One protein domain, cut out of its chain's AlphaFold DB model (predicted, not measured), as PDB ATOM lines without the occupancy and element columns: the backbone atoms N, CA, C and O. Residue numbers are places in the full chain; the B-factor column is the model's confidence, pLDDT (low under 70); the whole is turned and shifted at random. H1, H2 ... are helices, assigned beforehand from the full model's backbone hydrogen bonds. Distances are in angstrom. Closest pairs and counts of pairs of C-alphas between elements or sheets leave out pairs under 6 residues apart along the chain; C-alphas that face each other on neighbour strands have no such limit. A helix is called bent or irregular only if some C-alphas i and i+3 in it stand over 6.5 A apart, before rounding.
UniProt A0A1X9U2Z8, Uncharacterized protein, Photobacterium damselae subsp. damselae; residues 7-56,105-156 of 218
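This is residues 7 to 56 and 105 to 156 of the 218 residues of an uncharacterized protein of Photobacterium damselae subsp. damselae (UniProt A0A1X9U2Z8). The long helix H3 and H2 pack side by side as the core, with short H5 on both, H4 folding back after H3, and residues 7 to 18 of H1 sticking out. The 102 printed residues include five named helices, H1 to H5, all helix; the whole is compact, radius of gyration of the C-alphas 14.7 A, spanning 48 by 28 by 21 A.

H3, residues 105 to 129, measures 36.0 A from C-alpha 105 at (282.884, 159.187, 370.115). H2 is residues 35 to 50, 23.0 A; H4 134 to 147, 20.1 A; H5 150 to 155. H1, residues 7 to 28, 31.6 A from (262.367, 146.392, 352.023), is only just irregular: C-alphas 12 and 15 are 6.7 A apart.

H2, the hub, touches H3 at a shallow tilt of 26 degrees, opposite ways; closest C-alphas, Ser 46 and Ala 108, 4.3 A. H5 touches H3 with closest C-alphas Ala 154 and Pro 107, 4.6 A. H1 and H2 form a hairpin; closest C-alphas, Thr 26 and Ile 41, 6.1 A. H1 touches H4 with closest C-alphas Phe 27 and Phe 138, 6.8 A. Every O i to N i+4 pair is within hydrogen-bond range in H4 and H5; 14 of 18 are in H1, 11 of 12 in H2, 20 of 21 in H3.

Residues 57 to 104 are not printed; C-alphas 56 and 105 are 18.9 A apart. Of the links printed whole, none is long. pLDDT is under 70 in 39 residues, among them 10 to 33.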
ATOM      1  N   LYS A   7     262.492 145.314 351.028       71.50
ATOM      2  CA  LYS A   7     262.367 146.392 352.023       71.50
ATOM      3  C   LYS A   7     263.720 146.768 352.631       71.50
ATOM      4  O   LYS A   7     264.010 147.949 352.754       71.50
ATOM      5  N   ARG A   8     264.548 145.774 352.971       67.81
ATOM      6  CA  ARG A   8     265.896 145.995 353.505       67.81
ATOM      7  C   ARG A   8     266.805 146.645 352.465       67.81
ATOM      8  O   ARG A   8     267.429 147.642 352.776       67.81
ATOM      9  N   LEU A   9     266.750 146.178 351.215       71.25
ATOM     10  CA  LEU A   9     267.486 146.785 350.102       71.25
ATOM     11  C   LEU A   9     267.124 148.268 349.911       71.25
ATOM     12  O   LEU A   9     268.005 149.099 349.758       71.25
ATOM     13  N   ILE A  10     265.831 148.611 349.957       68.00
ATOM     14  CA  ILE A  10     265.377 150.004 349.840       68.00
ATOM     15  C   ILE A  10     265.929 150.845 350.995       68.00
ATOM     16  O   ILE A  10     266.462 151.917 350.737       68.00
ATOM     17  N   ILE A  11     265.846 150.352 352.237       67.19
ATOM     18  CA  ILE A  11     266.383 151.040 353.422       67.19
ATOM     19  C   ILE A  11     267.897 151.251 353.298       67.19
ATOM     20  O   ILE A  11     268.370 152.356 353.551       67.19
ATOM     21  N   ASP A  12     268.634 150.240 352.839       64.00
ATOM     22  CA  ASP A  12     270.085 150.306 352.635       64.00
ATOM     23  C   ASP A  12     270.472 151.291 351.509       64.00
ATOM     24  O   ASP A  12     271.577 151.834 351.513       64.00
ATOM     25  N   MET A  13     269.564 151.574 350.563       64.25
ATOM     26  CA  MET A  13     269.764 152.573 349.503       64.25
ATOM     27  C   MET A  13     269.309 153.992 349.877       64.25
ATOM     28  O   MET A  13     269.706 154.941 349.201       64.25
ATOM     29  N   LEU A  14     268.534 154.186 350.953       60.19
ATOM     30  CA  LEU A  14     268.123 155.527 351.405       60.19
ATOM     31  C   LEU A  14     269.325 156.462 351.671       60.19
ATOM     32  O   LEU A  14     269.280 157.609 351.219       60.19
ATOM     33  N   PRO A  15     270.430 156.024 352.313       57.66
ATOM     34  CA  PRO A  15     271.614 156.861 352.506       57.66
ATOM     35  C   PRO A  15     272.234 157.365 351.197       57.66
ATOM     36  O   PRO A  15     272.766 158.468 351.176       57.66
ATOM     37  N   ILE A  16     272.120 156.622 350.092       61.59
ATOM     38  CA  ILE A  16     272.671 157.025 348.784       61.59
ATOM     39  C   ILE A  16     271.993 158.303 348.269       61.59
ATOM     40  O   ILE A  16     272.610 159.070 347.538       61.59
ATOM     41  N   ILE A  17     270.750 158.562 348.677       57.97
ATOM     42  CA  ILE A  17     269.983 159.746 348.274       57.97
ATOM     43  C   ILE A  17     270.044 160.828 349.360       57.97
ATOM     44  O   ILE A  17     270.321 161.991 349.064       57.97
ATOM     45  N   TYR A  18     269.833 160.467 350.629       59.91
ATOM     46  CA  TYR A  18     269.781 161.452 351.715       59.91
ATOM     47  C   TYR A  18     271.153 161.982 352.129       59.91
ATOM     48  O   TYR A  18     271.235 163.133 352.555       59.91
ATOM     49  N   LEU A  19     272.230 161.201 351.995       66.31
ATOM     50  CA  LEU A  19     273.574 161.649 352.367       66.31
ATOM     51  C   LEU A  19     274.077 162.750 351.416       66.31
ATOM     52  O   LEU A  19     274.474 163.798 351.924       66.31
ATOM     53  N   PRO A  20     273.983 162.623 350.073       66.50
ATOM     54  CA  PRO A  20     274.322 163.725 349.174       66.50
ATOM     55  C   PRO A  20     273.447 164.964 349.381       66.50
ATOM     56  O   PRO A  20     273.970 166.072 349.378       66.50
ATOM     57  N   ILE A  21     272.139 164.803 349.620       66.88
ATOM     58  CA  ILE A  21     271.239 165.936 349.898       66.88
ATOM     59  C   ILE A  21     271.610 166.616 351.224       66.88
ATOM     60  O   ILE A  21     271.666 167.844 351.296       66.88
ATOM     61  N   GLY A  22     271.914 165.840 352.266       65.94
ATOM     62  CA  GLY A  22     272.397 166.343 353.553       65.94
ATOM     63  C   GLY A  22     273.716 167.103 353.414       65.94
ATOM     64  O   GLY A  22     273.854 168.205 353.932       65.94
ATOM     65  N   ILE A  23     274.658 166.572 352.636       69.19
ATOM     66  CA  ILE A  23     275.935 167.227 352.334       69.19
ATOM     67  C   ILE A  23     275.710 168.525 351.541       69.19
ATOM     68  O   ILE A  23     276.245 169.571 351.903       69.19
ATOM     69  N   LEU A  24     274.874 168.499 350.501       67.44
ATOM     70  CA  LEU A  24     274.565 169.676 349.688       67.44
ATOM     71  C   LEU A  24     273.881 170.768 350.514       67.44
ATOM     72  O   LEU A  24     274.315 171.914 350.475       67.44
ATOM     73  N   THR A  25     272.859 170.429 351.302       66.31
ATOM     74  CA  THR A  25     272.170 171.388 352.187       66.31
ATOM     75  C   THR A  25     273.125 171.999 353.212       66.31
ATOM     76  O   THR A  25     273.120 173.213 353.416       66.31
ATOM     77  N   THR A  26     274.013 171.185 353.778       66.38
ATOM     78  CA  THR A  26     275.102 171.605 354.670       66.38
ATOM     79  C   THR A  26     276.022 172.625 353.978       66.38
ATOM     80  O   THR A  26     276.303 173.679 354.546       66.38
ATOM     81  N   PHE A  27     276.405 172.409 352.716       66.25
ATOM     82  CA  PHE A  27     277.171 173.394 351.938       66.25
ATOM     83  C   PHE A  27     276.374 174.648 351.561       66.25
ATOM     84  O   PHE A  27     276.923 175.751 351.614       66.25
ATOM     85  N   PHE A  28     275.077 174.525 351.266       63.91
ATOM     86  CA  PHE A  28     274.192 175.676 351.060       63.91
ATOM     87  C   PHE A  28     274.149 176.586 352.303       63.91
ATOM     88  O   PHE A  28     274.138 177.809 352.164       63.91
ATOM     89  N   PHE A  29     274.232 176.037 353.521       60.44
ATOM     90  CA  PHE A  29     274.337 176.830 354.758       60.44
ATOM     91  C   PHE A  29     275.649 177.628 354.901       60.44
ATOM     92  O   PHE A  29     275.720 178.558 355.713       60.44
ATOM     93  N   MET A  30     276.687 177.308 354.125       61.66
ATOM     94  CA  MET A  30     277.958 178.048 354.103       61.66
ATOM     95  C   MET A  30     278.102 179.018 352.946       61.66
ATOM     96  O   MET A  30     279.096 179.732 352.900       61.66
ATOM     97  N   ILE A  31     277.121 179.104 352.050       60.44
ATOM     98  CA  ILE A  31     277.105 180.117 350.988       60.44
ATOM     99  C   ILE A  31     277.211 181.538 351.570       60.44
ATOM    100  O   ILE A  31     277.797 182.428 350.961       60.44
ATOM    101  N   LYS A  32     276.695 181.741 352.790       64.12
ATOM    102  CA  LYS A  32     276.969 182.924 353.618       64.12
ATOM    103  C   LYS A  32     277.694 182.476 354.885       64.12
ATOM    104  O   LYS A  32     277.040 182.299 355.915       64.12
ATOM    105  N   PRO A  33     279.011 182.238 354.822       63.34
ATOM    106  CA  PRO A  33     279.725 181.544 355.881       63.34
ATOM    107  C   PRO A  33     279.750 182.403 357.150       63.34
ATOM    108  O   PRO A  33     280.506 183.365 357.284       63.34
ATOM    109  N   LYS A  34     278.899 182.048 358.115       70.56
ATOM    110  CA  LYS A  34     278.915 182.620 359.464       70.56
ATOM    111  C   LYS A  34     279.668 181.678 360.394       70.56
ATOM    112  O   LYS A  34     279.738 180.475 360.159       70.56
ATOM    113  N   LYS A  35     280.153 182.208 361.522       72.62
ATOM    114  CA  LYS A  35     280.760 181.386 362.589       72.62
ATOM    115  C   LYS A  35     279.847 180.232 363.037       72.62
ATOM    116  O   LYS A  35     280.333 179.172 363.396       72.62
ATOM    117  N   GLN A  36     278.531 180.434 362.985       79.81
ATOM    118  CA  GLN A  36     277.532 179.413 363.316       79.81
ATOM    119  C   GLN A  36     277.514 178.265 362.297       79.81
ATOM    120  O   GLN A  36     277.427 177.111 362.702       79.81
ATOM    121  N   SER A  37     277.655 178.561 360.998       79.62
ATOM    122  CA  SER A  37     277.695 177.541 359.941       79.62
ATOM    123  C   SER A  37     278.832 176.547 360.187       79.62
ATOM    124  O   SER A  37     278.617 175.346 360.100       79.62
ATOM    125  N   VAL A  38     280.005 177.028 360.620       85.31
ATOM    126  CA  VAL A  38     281.148 176.170 360.983       85.31
ATOM    127  C   VAL A  38     280.758 175.100 362.005       85.31
ATOM    128  O   VAL A  38     281.097 173.932 361.828       85.31
ATOM    129  N   ILE A  39     280.024 175.480 363.056       88.94
ATOM    130  CA  ILE A  39     279.605 174.556 364.118       88.94
ATOM    131  C   ILE A  39     278.663 173.492 363.555       88.94
ATOM    132  O   ILE A  39     278.910 172.305 363.752       88.94
ATOM    133  N   PHE A  40     277.618 173.900 362.829       85.38
ATOM    134  CA  PHE A  40     276.615 172.968 362.306       85.38
ATOM    135  C   PHE A  40     277.212 171.932 361.358       85.38
ATOM    136  O   PHE A  40     276.906 170.748 361.469       85.38
ATOM    137  N   ILE A  41     278.105 172.353 360.468       83.75
ATOM    138  CA  ILE A  41     278.742 171.439 359.516       83.75
ATOM    139  C   ILE A  41     279.693 170.479 360.212       83.75
ATOM    140  O   ILE A  41     279.696 169.283 359.922       83.75
ATOM    141  N   SER A  42     280.481 170.992 361.154       90.88
ATOM    142  CA  SER A  42     281.383 170.152 361.939       90.88
ATOM    143  C   SER A  42     280.594 169.115 362.738       90.88
ATOM    144  O   SER A  42     280.998 167.956 362.781       90.88
ATOM    145  N   LEU A  43     279.444 169.495 363.315       91.38
ATOM    146  CA  LEU A  43     278.525 168.570 363.991       91.38
ATOM    147  C   LEU A  43     277.924 167.544 363.028       91.38
ATOM    148  O   LEU A  43     277.858 166.369 363.372       91.38
ATOM    149  N   PHE A  44     277.516 167.956 361.826       88.62
ATOM    150  CA  PHE A  44     276.963 167.047 360.824       88.62
ATOM    151  C   PHE A  44     277.967 165.945 360.458       88.62
ATOM    152  O   PHE A  44     277.662 164.761 360.592       88.62
ATOM    153  N   PHE A  45     279.193 166.317 360.081       90.19
ATOM    154  CA  PHE A  45     280.228 165.333 359.757       90.19
ATOM    155  C   PHE A  45     280.684 164.525 360.975       90.19
ATOM    156  O   PHE A  45     280.994 163.345 360.835       90.19
ATOM    157  N   SER A  46     280.686 165.121 362.168       94.25
ATOM    158  CA  SER A  46     280.917 164.400 363.423       94.25
ATOM    159  C   SER A  46     279.863 163.316 363.662       94.25
ATOM    160  O   SER A  46     280.214 162.184 363.989       94.25
ATOM    161  N   GLY A  47     278.587 163.624 363.412       93.38
ATOM    162  CA  GLY A  47     277.493 162.656 363.472       93.38
ATOM    163  C   GLY A  47     277.663 161.528 362.456       93.38
ATOM    164  O   GLY A  47     277.483 160.365 362.803       93.38
ATOM    165  N   LEU A  48     278.093 161.839 361.228       90.94
ATOM    166  CA  LEU A  48     278.437 160.804 360.245       90.94
ATOM    167  C   LEU A  48     279.603 159.929 360.720       90.94
ATOM    168  O   LEU A  48     279.545 158.712 360.578       90.94
ATOM    169  N   ALA A  49     280.632 160.533 361.312       93.50
ATOM    170  CA  ALA A  49     281.796 159.822 361.827       93.50
ATOM    171  C   ALA A  49     281.467 158.920 363.026       93.50
ATOM    172  O   ALA A  49     282.036 157.839 363.144       93.50
ATOM    173  N   TYR A  50     280.518 159.321 363.874       94.19
ATOM    174  CA  TYR A  50     280.002 158.493 364.968       94.19
ATOM    175  C   TYR A  50     279.328 157.207 364.462       94.19
ATOM    176  O   TYR A  50     279.394 156.165 365.106       94.19
ATOM    177  N   LEU A  51     278.693 157.267 363.288       92.25
ATOM    178  CA  LEU A  51     278.019 156.124 362.668       92.25
ATOM    179  C   LEU A  51     278.973 155.212 361.877       92.25
ATOM    180  O   LEU A  51     278.529 154.200 361.331       92.25
ATOM    181  N   ILE A  52     280.265 155.549 361.787       90.06
ATOM    182  CA  ILE A  52     281.240 154.737 361.054       90.06
ATOM    183  C   ILE A  52     281.482 153.418 361.785       90.06
ATOM    184  O   ILE A  52     281.932 153.376 362.932       90.06
ATOM    185  N   ILE A  53     281.287 152.333 361.042       88.25
ATOM    186  CA  ILE A  53     281.779 151.005 361.391       88.25
ATOM    187  C   ILE A  53     283.122 150.832 360.668       88.25
ATOM    188  O   ILE A  53     283.142 150.878 359.435       88.25
ATOM    189  N   PRO A  54     284.247 150.690 361.390       87.94
ATOM    190  CA  PRO A  54     285.552 150.597 360.755       87.94
ATOM    191  C   PRO A  54     285.710 149.271 360.006       87.94
ATOM    192  O   PRO A  54     285.276 148.220 360.479       87.94
ATOM    193  N   TYR A  55     286.364 149.321 358.845       84.62
ATOM    194  CA  TYR A  55     286.755 148.119 358.113       84.62
ATOM    195  C   TYR A  55     288.000 147.474 358.732       84.62
ATOM    196  O   TYR A  55     288.793 148.114 359.430       84.62
ATOM    197  N   GLU A  56     288.195 146.189 358.450       81.69
ATOM    198  CA  GLU A  56     289.400 145.471 358.858       81.69
ATOM    199  C   GLU A  56     290.657 146.155 358.287       81.69
ATOM    200  O   GLU A  56     290.686 146.593 357.137       81.69
ATOM    201  N   VAL A 105     282.605 157.764 369.874       95.75
ATOM    202  CA  VAL A 105     282.884 159.187 370.115       95.75
ATOM    203  C   VAL A 105     284.300 159.586 369.674       95.75
ATOM    204  O   VAL A 105     284.533 160.751 369.350       95.75
ATOM    205  N   LEU A 106     285.247 158.642 369.590       94.56
ATOM    206  CA  LEU A 106     286.623 158.917 369.159       94.56
ATOM    207  C   LEU A 106     286.697 159.551 367.756       94.56
ATOM    208  O   LEU A 106     287.208 160.673 367.647       94.56
ATOM    209  N   PRO A 107     286.193 158.903 366.683       95.19
ATOM    210  CA  PRO A 107     286.181 159.511 365.357       95.19
ATOM    211  C   PRO A 107     285.255 160.722 365.295       95.19
ATOM    212  O   PRO A 107     285.599 161.694 364.624       95.19
ATOM    213  N   ALA A 108     284.143 160.722 366.036       95.94
ATOM    214  CA  ALA A 108     283.213 161.845 366.067       95.94
ATOM    215  C   ALA A 108     283.894 163.147 366.520       95.94
ATOM    216  O   ALA A 108     283.786 164.167 365.832       95.94
ATOM    217  N   ILE A 109     284.637 163.121 367.630       95.38
ATOM    218  CA  ILE A 109     285.341 164.307 368.138       95.38
ATOM    219  C   ILE A 109     286.498 164.697 367.216       95.38
ATOM    220  O   ILE A 109     286.669 165.882 366.927       95.38
ATOM    221  N   SER A 110     287.269 163.726 366.715       94.38
ATOM    222  CA  SER A 110     288.377 164.007 365.791       94.38
ATOM    223  C   SER A 110     287.892 164.726 364.525       94.38
ATOM    224  O   SER A 110     288.448 165.756 364.132       94.38
ATOM    225  N   VAL A 111     286.801 164.239 363.927       95.25
ATOM    226  CA  VAL A 111     286.176 164.846 362.745       95.25
ATOM    227  C   VAL A 111     285.567 166.207 363.072       95.25
ATOM    228  O   VAL A 111     285.777 167.154 362.312       95.25
ATOM    229  N   PHE A 112     284.883 166.340 364.215       95.69
ATOM    230  CA  PHE A 112     284.339 167.622 364.664       95.69
ATOM    231  C   PHE A 112     285.434 168.685 364.763       95.69
ATOM    232  O   PHE A 112     285.335 169.731 364.125       95.69
ATOM    233  N   LEU A 113     286.489 168.417 365.537       95.75
ATOM    234  CA  LEU A 113     287.571 169.374 365.759       95.75
ATOM    235  C   LEU A 113     288.308 169.690 364.458       95.75
ATOM    236  O   LEU A 113     288.618 170.853 364.200       95.75
ATOM    237  N   SER A 114     288.540 168.678 363.618       94.50
ATOM    238  CA  SER A 114     289.201 168.856 362.324       94.50
ATOM    239  C   SER A 114     288.429 169.823 361.429       94.50
ATOM    240  O   SER A 114     288.979 170.833 360.984       94.50
ATOM    241  N   TYR A 115     287.138 169.569 361.210       92.06
ATOM    242  CA  TYR A 115     286.322 170.449 360.377       92.06
ATOM    243  C   TYR A 115     286.057 171.798 361.022       92.06
ATOM    244  O   TYR A 115     286.067 172.808 360.319       92.06
ATOM    245  N   PHE A 116     285.906 171.850 362.343       93.75
ATOM    246  CA  PHE A 116     285.734 173.112 363.048       93.75
ATOM    247  C   PHE A 116     286.927 174.035 362.799       93.75
ATOM    248  O   PHE A 116     286.743 175.211 362.481       93.75
ATOM    249  N   ILE A 117     288.148 173.500 362.873       93.69
ATOM    250  CA  ILE A 117     289.380 174.242 362.592       93.69
ATOM    251  C   ILE A 117     289.446 174.654 361.119       93.69
ATOM    252  O   ILE A 117     289.605 175.840 360.825       93.69
ATOM    253  N   VAL A 118     289.304 173.699 360.197       90.75
ATOM    254  CA  VAL A 118     289.437 173.946 358.753       90.75
ATOM    255  C   VAL A 118     288.425 174.988 358.282       90.75
ATOM    256  O   VAL A 118     288.801 175.982 357.657       90.75
ATOM    257  N   PHE A 119     287.151 174.820 358.637       87.50
ATOM    258  CA  PHE A 119     286.119 175.769 358.245       87.50
ATOM    259  C   PHE A 119     286.251 177.102 358.987       87.50
ATOM    260  O   PHE A 119     285.985 178.135 358.384       87.50
ATOM    261  N   SER A 120     286.737 177.142 360.233       89.31
ATOM    262  CA  SER A 120     287.043 178.420 360.903       89.31
ATOM    263  C   SER A 120     288.122 179.217 360.170       89.31
ATOM    264  O   SER A 120     287.988 180.435 360.008       89.31
ATOM    265  N   VAL A 121     289.181 178.545 359.707       87.56
ATOM    266  CA  VAL A 121     290.226 179.167 358.883       87.56
ATOM    267  C   VAL A 121     289.624 179.682 357.580       87.56
ATOM    268  O   VAL A 121     289.816 180.854 357.251       87.56
ATOM    269  N   PHE A 122     288.837 178.851 356.896       83.31
ATOM    270  CA  PHE A 122     288.149 179.223 355.662       83.31
ATOM    271  C   PHE A 122     287.259 180.460 355.843       83.31
ATOM    272  O   PHE A 122     287.441 181.456 355.148       83.31
ATOM    273  N   VAL A 123     286.365 180.459 356.838       81.56
ATOM    274  CA  VAL A 123     285.479 181.597 357.138       81.56
ATOM    275  C   VAL A 123     286.279 182.852 357.490       81.56
ATOM    276  O   VAL A 123     285.890 183.959 357.114       81.56
ATOM    277  N   SER A 124     287.411 182.725 358.193       83.19
ATOM    278  CA  SER A 124     288.261 183.886 358.479       83.19
ATOM    279  C   SER A 124     288.954 184.445 357.238       83.19
ATOM    280  O   SER A 124     289.243 185.643 357.240       83.19
ATOM    281  N   ILE A 125     289.304 183.613 356.257       78.88
ATOM    282  CA  ILE A 125     289.885 184.068 354.989       78.88
ATOM    283  C   ILE A 125     288.789 184.732 354.155       78.88
ATOM    284  O   ILE A 125     288.955 185.874 353.737       78.88
ATOM    285  N   PHE A 126     287.632 184.080 354.034       75.94
ATOM    286  CA  PHE A 126     286.482 184.595 353.296       75.94
ATOM    287  C   PHE A 126     286.035 185.979 353.789       75.94
ATOM    288  O   PHE A 126     285.948 186.927 353.013       75.94
ATOM    289  N   ASN A 127     285.839 186.140 355.103       75.88
ATOM    290  CA  ASN A 127     285.415 187.418 355.686       75.88
ATOM    291  C   ASN A 127     286.458 188.540 355.538       75.88
ATOM    292  O   ASN A 127     286.138 189.698 355.787       75.88
ATOM    293  N   ARG A 128     287.709 188.222 355.181       73.44
ATOM    294  CA  ARG A 128     288.739 189.229 354.900       73.44
ATOM    295  C   ARG A 128     288.644 189.752 353.465       73.44
ATOM    296  O   ARG A 128     288.985 190.909 353.242       73.44
ATOM    297  N   ASN A 129     288.183 188.926 352.525       68.12
ATOM    298  CA  ASN A 129     288.220 189.240 351.097       68.12
ATOM    299  C   ASN A 129     286.983 189.993 350.577       68.12
ATOM    300  O   ASN A 129     287.051 190.490 349.463       68.12
ATOM    301  N   ASN A 130     285.907 190.140 351.367       61.16
ATOM    302  CA  ASN A 130     284.700 190.977 351.157       61.16
ATOM    303  C   ASN A 130     283.967 190.927 349.792       61.16
ATOM    304  O   ASN A 130     282.885 191.499 349.695       61.16
ATOM    305  N   ASN A 131     284.492 190.255 348.767       56.97
ATOM    306  CA  ASN A 131     284.085 190.440 347.371       56.97
ATOM    307  C   ASN A 131     283.993 189.130 346.570       56.97
ATOM    308  O   ASN A 131     284.034 189.158 345.345       56.97
ATOM    309  N   GLU A 132     283.876 187.981 347.237       62.56
ATOM    310  CA  GLU A 132     283.864 186.688 346.544       62.56
ATOM    311  C   GLU A 132     282.452 186.213 346.185       62.56
ATOM    312  O   GLU A 132     281.481 186.398 346.931       62.56
ATOM    313  N   ASN A 133     282.342 185.594 345.009       68.38
ATOM    314  CA  ASN A 133     281.089 185.088 344.467       68.38
ATOM    315  C   ASN A 133     280.618 183.872 345.285       68.38
ATOM    316  O   ASN A 133     281.386 182.958 345.576       68.38
ATOM    317  N   THR A 134     279.324 183.812 345.609       67.69
ATOM    318  CA  THR A 134     278.677 182.662 346.273       67.69
ATOM    319  C   THR A 134     279.029 181.314 345.630       67.69
ATOM    320  O   THR A 134     279.188 180.313 346.330       67.69
ATOM    321  N   PHE A 135     279.175 181.279 344.304       67.81
ATOM    322  CA  PHE A 135     279.557 180.065 343.591       67.81
ATOM    323  C   PHE A 135     281.016 179.655 343.858       67.81
ATOM    324  O   PHE A 135     281.287 178.476 344.061       67.81
ATOM    325  N   GLU A 136     281.947 180.607 343.936       68.12
ATOM    326  CA  GLU A 136     283.360 180.338 344.244       68.12
ATOM    327  C   GLU A 136     283.513 179.751 345.651       68.12
ATOM    328  O   GLU A 136     284.199 178.746 345.835       68.12
ATOM    329  N   VAL A 137     282.778 180.297 346.624       68.25
ATOM    330  CA  VAL A 137     282.701 179.764 347.995       68.25
ATOM    331  C   VAL A 137     282.252 178.310 347.989       68.25
ATOM    332  O   VAL A 137     282.871 177.466 348.633       68.25
ATOM    333  N   PHE A 138     281.188 178.005 347.247       68.12
ATOM    334  CA  PHE A 138     280.672 176.646 347.134       68.12
ATOM    335  C   PHE A 138     281.711 175.685 346.533       68.12
ATOM    336  O   PHE A 138     281.921 174.598 347.071       68.12
ATOM    337  N   ILE A 139     282.420 176.103 345.480       68.06
ATOM    338  CA  ILE A 139     283.484 175.305 344.856       68.06
ATOM    339  C   ILE A 139     284.654 175.067 345.820       68.06
ATOM    340  O   ILE A 139     285.124 173.934 345.927       68.06
ATOM    341  N   ILE A 140     285.100 176.085 346.564       69.44
ATOM    342  CA  ILE A 140     286.193 175.916 347.537       69.44
ATOM    343  C   ILE A 140     285.776 174.961 348.656       69.44
ATOM    344  O   ILE A 140     286.573 174.137 349.097       69.44
ATOM    345  N   LEU A 141     284.524 175.023 349.104       70.12
ATOM    346  CA  LEU A 141     284.025 174.125 350.138       70.12
ATOM    347  C   LEU A 141     283.930 172.674 349.683       70.12
ATOM    348  O   LEU A 141     284.309 171.778 350.440       70.12
ATOM    349  N   LEU A 142     283.500 172.448 348.441       69.44
ATOM    350  CA  LEU A 142     283.583 171.131 347.820       69.44
ATOM    351  C   LEU A 142     285.035 170.655 347.735       69.44
ATOM    352  O   LEU A 142     285.309 169.517 348.103       69.44
ATOM    353  N   ALA A 143     285.967 171.521 347.325       71.25
ATOM    354  CA  ALA A 143     287.386 171.184 347.248       71.25
ATOM    355  C   ALA A 143     287.984 170.840 348.623       71.25
ATOM    356  O   ALA A 143     288.712 169.865 348.757       71.25
ATOM    357  N   VAL A 144     287.654 171.596 349.672       72.38
ATOM    358  CA  VAL A 144     288.091 171.294 351.045       72.38
ATOM    359  C   VAL A 144     287.582 169.926 351.491       72.38
ATOM    360  O   VAL A 144     288.326 169.164 352.102       72.38
ATOM    361  N   TRP A 145     286.332 169.593 351.175       69.94
ATOM    362  CA  TRP A 145     285.755 168.305 351.542       69.94
ATOM    363  C   TRP A 145     286.344 167.131 350.764       69.94
ATOM    364  O   TRP A 145     286.575 166.079 351.357       69.94
ATOM    365  N   THR A 146     286.642 167.299 349.473       70.62
ATOM    366  CA  THR A 146     287.301 166.247 348.687       70.62
ATOM    367  C   THR A 146     288.769 166.065 349.062       70.62
ATOM    368  O   THR A 146     289.268 164.946 349.001       70.62
ATOM    369  N   LEU A 147     289.457 167.135 349.476       73.88
ATOM    370  CA  LEU A 147     290.854 167.084 349.921       73.88
ATOM    371  C   LEU A 147     291.010 166.604 351.368       73.88
ATOM    372  O   LEU A 147     292.065 166.089 351.732       73.88
ATOM    373  N   VAL A 148     289.984 166.796 352.197       80.44
ATOM    374  CA  VAL A 148     289.957 166.371 353.600       80.44
ATOM    375  C   VAL A 148     288.665 165.590 353.855       80.44
ATOM    376  O   VAL A 148     287.745 166.098 354.511       80.44
ATOM    377  N   PRO A 149     288.541 164.364 353.323       84.88
ATOM    378  CA  PRO A 149     287.340 163.569 353.507       84.88
ATOM    379  C   PRO A 149     287.251 163.076 354.955       84.88
ATOM    380  O   PRO A 149     288.225 162.626 355.562       84.88
ATOM    381  N   PHE A 150     286.047 163.131 355.524       87.06
ATOM    382  CA  PHE A 150     285.813 162.770 356.927       87.06
ATOM    383  C   PHE A 150     286.189 161.315 357.236       87.06
ATOM    384  O   PHE A 150     286.568 161.008 358.363       87.06
ATOM    385  N   ILE A 151     286.106 160.435 356.233       88.94
ATOM    386  CA  ILE A 151     286.482 159.023 356.333       88.94
ATOM    387  C   ILE A 151     287.981 158.874 356.601       88.94
ATOM    388  O   ILE A 151     288.364 158.052 357.430       88.94
ATOM    389  N   ASP A 152     288.833 159.683 355.972       88.31
ATOM    390  CA  ASP A 152     290.282 159.620 356.190       88.31
ATOM    391  C   ASP A 152     290.638 160.109 357.597       88.31
ATOM    392  O   ASP A 152     291.420 159.475 358.312       88.31
ATOM    393  N   ILE A 153     289.973 161.182 358.046       90.62
ATOM    394  CA  ILE A 153     290.108 161.670 359.423       90.62
ATOM    395  C   ILE A 153     289.665 160.597 360.423       90.62
ATOM    396  O   ILE A 153     290.376 160.331 361.392       90.62
ATOM    397  N   ALA A 154     288.503 159.980 360.206       91.81
ATOM    398  CA  ALA A 154     287.965 158.964 361.103       91.81
ATOM    399  C   ALA A 154     288.818 157.686 361.114       91.81
ATOM    400  O   ALA A 154     289.067 157.125 362.179       91.81
ATOM    401  N   SER A 155     289.288 157.233 359.950       89.81
ATOM    402  CA  SER A 155     290.042 155.982 359.800       89.81
ATOM    403  C   SER A 155     291.478 156.072 360.324       89.81
ATOM    404  O   SER A 155     291.991 155.073 360.829       89.81
ATOM    405  N   SER A 156     292.110 157.250 360.251       88.31
ATOM    406  CA  SER A 156     293.484 157.500 360.707       88.31
ATOM    407  C   SER A 156     293.550 158.737 361.614       88.31
ATOM    408  O   SER A 156     294.155 159.767 361.292       88.31
TER     409      SER A 156